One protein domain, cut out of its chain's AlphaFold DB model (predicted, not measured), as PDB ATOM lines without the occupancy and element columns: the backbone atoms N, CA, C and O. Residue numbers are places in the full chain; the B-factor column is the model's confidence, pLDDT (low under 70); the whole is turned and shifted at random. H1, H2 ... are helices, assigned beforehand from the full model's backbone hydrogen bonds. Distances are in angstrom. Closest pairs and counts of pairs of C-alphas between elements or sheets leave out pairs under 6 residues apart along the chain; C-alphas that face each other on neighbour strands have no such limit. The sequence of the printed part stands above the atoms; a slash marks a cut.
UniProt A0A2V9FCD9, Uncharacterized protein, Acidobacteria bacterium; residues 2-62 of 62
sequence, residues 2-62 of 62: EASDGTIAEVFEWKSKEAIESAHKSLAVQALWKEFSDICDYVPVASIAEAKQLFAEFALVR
ATOM      1  N   GLU A   2     290.586 153.196 202.605       97.50
ATOM      2  CA  GLU A   2     290.608 152.707 201.212       97.50
ATOM      3  C   GLU A   2     289.321 153.075 200.465       97.50
ATOM      4  O   GLU A   2     288.219 152.885 200.985       97.50
ATOM      5  N   ALA A   3     289.470 153.641 199.268       97.19
ATOM      6  CA  ALA A   3     288.381 153.956 198.349       97.19
ATOM      7  C   ALA A   3     287.953 152.719 197.547       97.19
ATOM      8  O   ALA A   3     288.691 151.745 197.420       97.19
ATOM      9  N   SER A   4     286.765 152.772 196.952       96.94
ATOM     10  CA  SER A   4     286.221 151.685 196.128       96.94
ATOM     11  C   SER A   4     287.054 151.358 194.881       96.94
ATOM     12  O   SER A   4     286.963 150.244 194.367       96.94
ATOM     13  N   ASP A   5     287.877 152.298 194.410       95.75
ATOM     14  CA  ASP A   5     288.814 152.112 193.296       95.75
ATOM     15  C   ASP A   5     290.208 151.615 193.731       95.75
ATOM     16  O   ASP A   5     291.103 151.490 192.895       95.75
ATOM     17  N   GLY A   6     290.391 151.312 195.020       95.44
ATOM     18  CA  GLY A   6     291.660 150.877 195.602       95.44
ATOM     19  C   GLY A   6     292.602 152.022 195.988       95.44
ATOM     20  O   GLY A   6     293.691 151.766 196.502       95.44
ATOM     21  N   THR A   7     292.217 153.289 195.784       96.75
ATOM     22  CA  THR A   7     293.018 154.432 196.241       96.75
ATOM     23  C   THR A   7     293.108 154.444 197.764       96.75
ATOM     24  O   THR A   7     292.095 154.428 198.468       96.75
ATOM     25  N   ILE A   8     294.329 154.543 198.292       96.38
ATOM     26  CA  ILE A   8     294.564 154.684 199.729       96.38
ATOM     27  C   ILE A   8     294.607 156.166 200.104       96.38
ATOM     28  O   ILE A   8     295.432 156.930 199.610       96.38
ATOM     29  N   ALA A   9     293.725 156.564 201.019       95.06
ATOM     30  CA  ALA A   9     293.720 157.879 201.640       95.06
ATOM     31  C   ALA A   9     294.397 157.823 203.020       95.06
ATOM     32  O   ALA A   9     293.935 157.127 203.937       95.06
ATOM     33  N   GLU A  10     295.467 158.602 203.163       93.38
ATOM     34  CA  GLU A  10     296.195 158.843 204.409       93.38
ATOM     35  C   GLU A  10     296.098 160.330 204.779       93.38
ATOM     36  O   GLU A  10     296.226 161.207 203.923       93.38
ATOM     37  N   VAL A  11     295.823 160.620 206.053       92.56
ATOM     38  CA  VAL A  11     295.644 161.987 206.555       92.56
ATOM     39  C   VAL A  11     296.721 162.267 207.589       92.56
ATOM     40  O   VAL A  11     296.839 161.548 208.577       92.56
ATOM     41  N   PHE A  12     297.472 163.343 207.372       91.88
ATOM     42  CA  PHE A  12     298.525 163.788 208.275       91.88
ATOM     43  C   PHE A  12     298.129 165.096 208.947       91.88
ATOM     44  O   PHE A  12     297.688 166.036 208.282       91.88
ATOM     45  N   GLU A  13     298.362 165.183 210.251       95.88
ATOM     46  CA  GLU A  13     298.353 166.448 210.977       95.88
ATOM     47  C   GLU A  13     299.792 166.870 211.275       95.88
ATOM     48  O   GLU A  13     300.651 166.054 211.615       95.88
ATOM     49  N   TRP A  14     300.051 168.169 211.161       95.88
ATOM     50  CA  TRP A  14     301.354 168.751 211.440       95.88
ATOM     51  C   TRP A  14     301.242 169.758 212.569       95.88
ATOM     52  O   TRP A  14     300.331 170.582 212.596       95.88
ATOM     53  N   LYS A  15     302.234 169.747 213.462       97.38
ATOM     54  CA  LYS A  15     302.295 170.669 214.602       97.38
ATOM     55  C   LYS A  15     302.264 172.144 214.183       97.38
ATOM     56  O   LYS A  15     301.710 172.970 214.902       97.38
ATOM     57  N   SER A  16     302.912 172.486 213.070       97.88
ATOM     58  CA  SER A  16     302.929 173.838 212.509       97.88
ATOM     59  C   SER A  16     303.407 173.829 211.053       97.88
ATOM     60  O   SER A  16     303.884 172.807 210.553       97.88
ATOM     61  N   LYS A  17     303.327 174.982 210.376       97.25
ATOM     62  CA  LYS A  17     303.847 175.148 209.007       97.25
ATOM     63  C   LYS A  17     305.363 174.974 208.945       97.25
ATOM     64  O   LYS A  17     305.871 174.317 208.044       97.25
ATOM     65  N   GLU A  18     306.081 175.474 209.944       98.00
ATOM     66  CA  GLU A  18     307.540 175.363 210.035       98.00
ATOM     67  C   GLU A  18     307.979 173.898 210.178       98.00
ATOM     68  O   GLU A  18     309.017 173.503 209.645       98.00
ATOM     69  N   ALA A  19     307.180 173.064 210.858       97.62
ATOM     70  CA  ALA A  19     307.435 171.627 210.943       97.62
ATOM     71  C   ALA A  19     307.326 170.948 209.565       97.62
ATOM     72  O   ALA A  19     308.180 170.129 209.227       97.62
ATOM     73  N   ILE A  20     306.334 171.339 208.754       96.75
ATOM     74  CA  ILE A  20     306.183 170.864 207.369       96.75
ATOM     75  C   ILE A  20     307.405 171.274 206.542       96.75
ATOM     76  O   ILE A  20     308.023 170.439 205.883       96.75
ATOM     77  N   GLU A  21     307.789 172.549 206.589       97.31
ATOM     78  CA  GLU A  21     308.933 173.067 205.830       97.31
ATOM     79  C   GLU A  21     310.257 172.405 206.233       97.31
ATOM     80  O   GLU A  21     311.113 172.155 205.383       97.31
ATOM     81  N   SER A  22     310.428 172.104 207.522       97.69
ATOM     82  CA  SER A  22     311.589 171.371 208.030       97.69
ATOM     83  C   SER A  22     311.625 169.935 207.501       97.69
ATOM     84  O   SER A  22     312.672 169.475 207.041       97.69
ATOM     85  N   ALA A  23     310.479 169.244 207.474       97.31
ATOM     86  CA  ALA A  23     310.377 167.894 206.925       97.31
ATOM     87  C   ALA A  23     310.798 167.843 205.447       97.31
ATOM     88  O   ALA A  23     311.583 166.977 205.070       97.31
ATOM     89  N   HIS A  24     310.408 168.841 204.644       96.88
ATOM     90  CA  HIS A  24     310.818 168.952 203.237       96.88
ATOM     91  C   HIS A  24     312.333 169.128 203.038       96.88
ATOM     92  O   HIS A  24     312.831 168.885 201.940       96.88
ATOM     93  N   LYS A  25     313.078 169.540 204.072       97.50
ATOM     94  CA  LYS A  25     314.541 169.724 204.039       97.50
ATOM     95  C   LYS A  25     315.308 168.559 204.674       97.50
ATOM     96  O   LYS A  25     316.534 168.526 204.595       97.50
ATOM     97  N   SER A  26     314.619 167.621 205.322       98.31
ATOM     98  CA  SER A  26     315.247 166.483 205.993       98.31
ATOM     99  C   SER A  26     315.590 165.381 204.993       98.31
ATOM    100  O   SER A  26     314.700 164.804 204.373       98.31
ATOM    101  N   LEU A  27     316.877 165.030 204.884       98.31
ATOM    102  CA  LEU A  27     317.335 163.949 203.998       98.31
ATOM    103  C   LEU A  27     316.697 162.596 204.343       98.31
ATOM    104  O   LEU A  27     316.380 161.821 203.448       98.31
ATOM    105  N   ALA A  28     316.472 162.324 205.631       98.19
ATOM    106  CA  ALA A  28     315.825 161.089 206.066       98.19
ATOM    107  C   ALA A  28     314.353 161.025 205.623       98.19
ATOM    108  O   ALA A  28     313.887 159.980 205.179       98.19
ATOM    109  N   VAL A  29     313.633 162.151 205.697       97.44
ATOM    110  CA  VAL A  29     312.232 162.233 205.250       97.44
ATOM    111  C   VAL A  29     312.144 162.115 203.730       97.44
ATOM    112  O   VAL A  29     311.298 161.389 203.221       97.44
ATOM    113  N   GLN A  30     313.048 162.770 203.001       98.12
ATOM    114  CA  GLN A  30     313.107 162.673 201.542       98.12
ATOM    115  C   GLN A  30     313.392 161.244 201.062       98.12
ATOM    116  O   GLN A  30     312.769 160.800 200.103       98.12
ATOM    117  N   ALA A  31     314.302 160.518 201.724       98.19
ATOM    118  CA  ALA A  31     314.576 159.117 201.404       98.19
ATOM    119  C   ALA A  31     313.327 158.242 201.591       98.19
ATOM    120  O   ALA A  31     312.967 157.498 200.685       98.19
ATOM    121  N   LEU A  32     312.614 158.418 202.710       96.88
ATOM    122  CA  LEU A  32     311.356 157.718 202.967       96.88
ATOM    123  C   LEU A  32     310.305 158.029 201.890       96.88
ATOM    124  O   LEU A  32     309.736 157.120 201.297       96.88
ATOM    125  N   TRP A  33     310.058 159.308 201.595       96.50
ATOM    126  CA  TRP A  33     309.083 159.704 200.571       96.50
ATOM    127  C   TRP A  33     309.445 159.202 199.174       96.50
ATOM    128  O   TRP A  33     308.548 158.889 198.392       96.50
ATOM    129  N   LYS A  34     310.741 159.084 198.864       97.50
ATOM    130  CA  LYS A  34     311.196 158.476 197.616       97.50
ATOM    131  C   LYS A  34     310.781 157.008 197.517       97.50
ATOM    132  O   LYS A  34     310.288 156.621 196.466       97.50
ATOM    133  N   GLU A  35     310.944 156.217 198.574       97.81
ATOM    134  CA  GLU A  35     310.529 154.805 198.565       97.81
ATOM    135  C   GLU A  35     309.028 154.658 198.275       97.81
ATOM    136  O   GLU A  35     308.644 153.819 197.465       97.81
ATOM    137  N   PHE A  36     308.186 155.525 198.851       95.38
ATOM    138  CA  PHE A  36     306.757 155.578 198.517       95.38
ATOM    139  C   PHE A  36     306.513 155.999 197.064       95.38
ATOM    140  O   PHE A  36     305.718 155.375 196.367       95.38
ATOM    141  N   SER A  37     307.211 157.033 196.592       95.81
ATOM    142  CA  SER A  37     307.031 157.563 195.231       95.81
ATOM    143  C   SER A  37     307.486 156.584 194.146       95.81
ATOM    144  O   SER A  37     307.047 156.691 193.006       95.81
ATOM    145  N   ASP A  38     308.363 155.636 194.479       97.75
ATOM    146  CA  ASP A  38     308.815 154.595 193.552       97.75
ATOM    147  C   ASP A  38     307.743 153.511 193.316       97.75
ATOM    148  O   ASP A  38     307.834 152.778 192.329       97.75
ATOM    149  N   ILE A  39     306.739 153.394 194.198       96.81
ATOM    150  CA  ILE A  39     305.697 152.351 194.131       96.81
ATOM    151  C   ILE A  39     304.258 152.888 194.094       96.81
ATOM    152  O   ILE A  39     303.330 152.100 193.902       96.81
ATOM    153  N   CYS A  40     304.052 154.192 194.290       95.75
ATOM    154  CA  CYS A  40     302.730 154.812 194.362       95.75
ATOM    155  C   CYS A  40     302.579 155.966 193.368       95.75
ATOM    156  O   CYS A  40     303.470 156.802 193.228       95.75
ATOM    157  N   ASP A  41     301.383 156.074 192.792       95.38
ATOM    158  CA  ASP A  41     300.925 157.278 192.103       95.38
ATOM    159  C   ASP A  41     300.121 158.163 193.066       95.38
ATOM    160  O   ASP A  41     299.222 157.693 193.768       95.38
ATOM    161  N   TYR A  42     300.413 159.464 193.080       95.19
ATOM    162  CA  TYR A  42     299.670 160.433 193.885       95.19
ATOM    163  C   TYR A  42     298.572 161.098 193.056       95.19
ATOM    164  O   TYR A  42     298.845 161.750 192.046       95.19
ATOM    165  N   VAL A  43     297.329 160.992 193.523       96.00
ATOM    166  CA  VAL A  43     296.162 161.623 192.895       96.00
ATOM    167  C   VAL A  43     295.619 162.775 193.751       96.00
ATOM    168  O   VAL A  43     295.709 162.728 194.981       96.00
ATOM    169  N   PRO A  44     295.047 163.835 193.149       96.44
ATOM    170  CA  PRO A  44     294.399 164.896 193.914       96.44
ATOM    171  C   PRO A  44     293.246 164.343 194.753       96.44
ATOM    172  O   PRO A  44     292.416 163.605 194.240       96.44
ATOM    173  N   VAL A  45     293.093 164.781 196.005       95.44
ATOM    174  CA  VAL A  45     291.995 164.280 196.861       95.44
ATOM    175  C   VAL A  45     290.611 164.478 196.220       95.44
ATOM    176  O   VAL A  45     289.717 163.658 196.379       95.44
ATOM    177  N   ALA A  46     290.455 165.544 195.428       95.75
ATOM    178  CA  ALA A  46     289.220 165.863 194.718       95.75
ATOM    179  C   ALA A  46     288.896 164.904 193.554       95.75
ATOM    180  O   ALA A  46     287.785 164.960 193.021       95.75
ATOM    181  N   SER A  47     289.832 164.050 193.119       96.06
ATOM    182  CA  SER A  47     289.545 163.018 192.117       96.06
ATOM    183  C   SER A  47     288.877 161.784 192.721       96.06
ATOM    184  O   SER A  47     288.161 161.099 191.995       96.06
ATOM    185  N   ILE A  48     289.037 161.549 194.027       96.94
ATOM    186  CA  ILE A  48     288.453 160.415 194.753       96.94
ATOM    187  C   ILE A  48     286.930 160.603 194.853       96.94
ATOM    188  O   ILE A  48     286.447 161.692 195.181       96.94
ATOM    189  N   ALA A  49     286.151 159.567 194.537       97.38
ATOM    190  CA  ALA A  49     284.691 159.662 194.459       97.38
ATOM    191  C   ALA A  49     284.046 159.928 195.831       97.38
ATOM    192  O   ALA A  49     283.160 160.778 195.960       97.38
ATOM    193  N   GLU A  50     284.545 159.245 196.855       97.38
ATOM    194  CA  GLU A  50     284.126 159.308 198.251       97.38
ATOM    195  C   GLU A  50     284.327 160.718 198.827       97.38
ATOM    196  O   GLU A  50     283.469 161.224 199.547       97.38
ATOM    197  N   ALA A  51     285.407 161.410 198.437       95.94
ATOM    198  CA  ALA A  51     285.734 162.763 198.901       95.94
ATOM    199  C   ALA A  51     284.770 163.854 198.393       95.94
ATOM    200  O   ALA A  51     284.819 164.992 198.860       95.94
ATOM    201  N   LYS A  52     283.895 163.531 197.430       96.44
ATOM    202  CA  LYS A  52     282.869 164.447 196.901       96.44
ATOM    203  C   LYS A  52     281.546 164.361 197.661       96.44
ATOM    204  O   LYS A  52     280.653 165.166 197.406       96.44
ATOM    205  N   GLN A  53     281.400 163.383 198.551       96.12
ATOM    206  CA  GLN A  53     280.200 163.212 199.362       96.12
ATOM    207  C   GLN A  53     280.276 164.074 200.621       96.12
ATOM    208  O   GLN A  53     281.357 164.342 201.141       96.12
ATOM    209  N   LEU A  54     279.116 164.486 201.144       96.25
ATOM    210  CA  LEU A  54     279.045 165.227 202.410       96.25
ATOM    211  C   LEU A  54     279.638 164.417 203.576       96.25
ATOM    212  O   LEU A  54     280.279 164.978 204.462       96.25
ATOM    213  N   PHE A  55     279.434 163.102 203.543       95.62
ATOM    214  CA  PHE A  55     280.025 162.143 204.465       95.62
ATOM    215  C   PHE A  55     280.777 161.109 203.632       95.62
ATOM    216  O   PHE A  55     280.161 160.327 202.913       95.62
ATOM    217  N   ALA A  56     282.106 161.162 203.672       95.75
ATOM    218  CA  ALA A  56     282.947 160.273 202.885       95.75
ATOM    219  C   ALA A  56     283.024 158.890 203.547       95.75
ATOM    220  O   ALA A  56     283.434 158.767 204.702       95.75
ATOM    221  N   GLU A  57     282.638 157.854 202.808       95.81
ATOM    222  CA  GLU A  57     282.649 156.471 203.277       95.81
ATOM    223  C   GLU A  57     283.846 155.736 202.678       95.81
ATOM    224  O   GLU A  57     283.895 155.517 201.475       95.81
ATOM    225  N   PHE A  58     284.802 155.337 203.516       96.81
ATOM    226  CA  PHE A  58     285.971 154.561 203.104       96.81
ATOM    227  C   PHE A  58     286.035 153.231 203.853       96.81
ATOM    228  O   PHE A  58     285.612 153.129 205.008       96.81
ATOM    229  N   ALA A  59     286.635 152.222 203.227       97.19
ATOM    230  CA  ALA A  59     286.915 150.942 203.855       97.19
ATOM    231  C   ALA A  59     288.172 150.990 204.748       97.19
ATOM    232  O   ALA A  59     289.032 151.878 204.651       97.19
ATOM    233  N   LEU A  60     288.278 149.998 205.638       96.38
ATOM    234  CA  LEU A  60     289.499 149.720 206.393       96.38
ATOM    235  C   LEU A  60     290.567 149.152 205.448       96.38
ATOM    236  O   LEU A  60     290.298 148.171 204.762       96.38
ATOM    237  N   VAL A  61     291.777 149.717 205.493       92.44
ATOM    238  CA  VAL A  61     292.959 149.154 204.817       92.44
ATOM    239  C   VAL A  61     293.380 147.894 205.574       92.44
ATOM    240  O   VAL A  61     293.543 147.958 206.797       92.44
ATOM    241  N   ARG A  62     293.501 146.762 204.881       78.19
ATOM    242  CA  ARG A  62     293.880 145.470 205.479       78.19
ATOM    243  C   ARG A  62     295.370 145.190 205.403       78.19
ATOM    244  O   ARG A  62     295.992 145.607 204.405       78.19
TER     245      ARG A  62
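What this domain is: This is residues 2 to 62 of the 62 residues of an uncharacterized protein of Acidobacteria bacterium (UniProt A0A2V9FCD9). With little regular structure, the printed part is a wide, open loop of chain: two short helices, H2 and H1, make a corner at one end, and the long unnamed stretches 2 to 16 and 38 to 62 run from them to the other end. The 61 printed residues hold H1 then H2 and no named strand; the class is all helix, with 18 residues in named elements. The whole is loose, with a radius of gyration of the C-alphas of 14.2 A and spans of 35 by 27 by 21 A.

How they stand to each other: H2, residues 27 to 37, and H1, residues 17 to 23, are close but not clearly touching; their closest C-alphas, of Val 29 and Ala 23, are 6.2 A apart. Their lines are about perpendicular, at 84 degrees. In H1 and H2 every O i to N i+4 pair is within hydrogen-bond range.

Where its parts are: H2 measures 15.0 A and ends at C-alpha 37 (307.031, 157.563, 195.231). H1 measures 10.0 A and begins at C-alpha 17 (303.847, 175.148, 209.007).

The domain as a whole: The two C-alphas farthest apart, of Leu 27 and Leu 54, are 38.3 A apart. The link H1 to H2 is tight. The printed part has no cut, and no printed residue is under pLDDT 70.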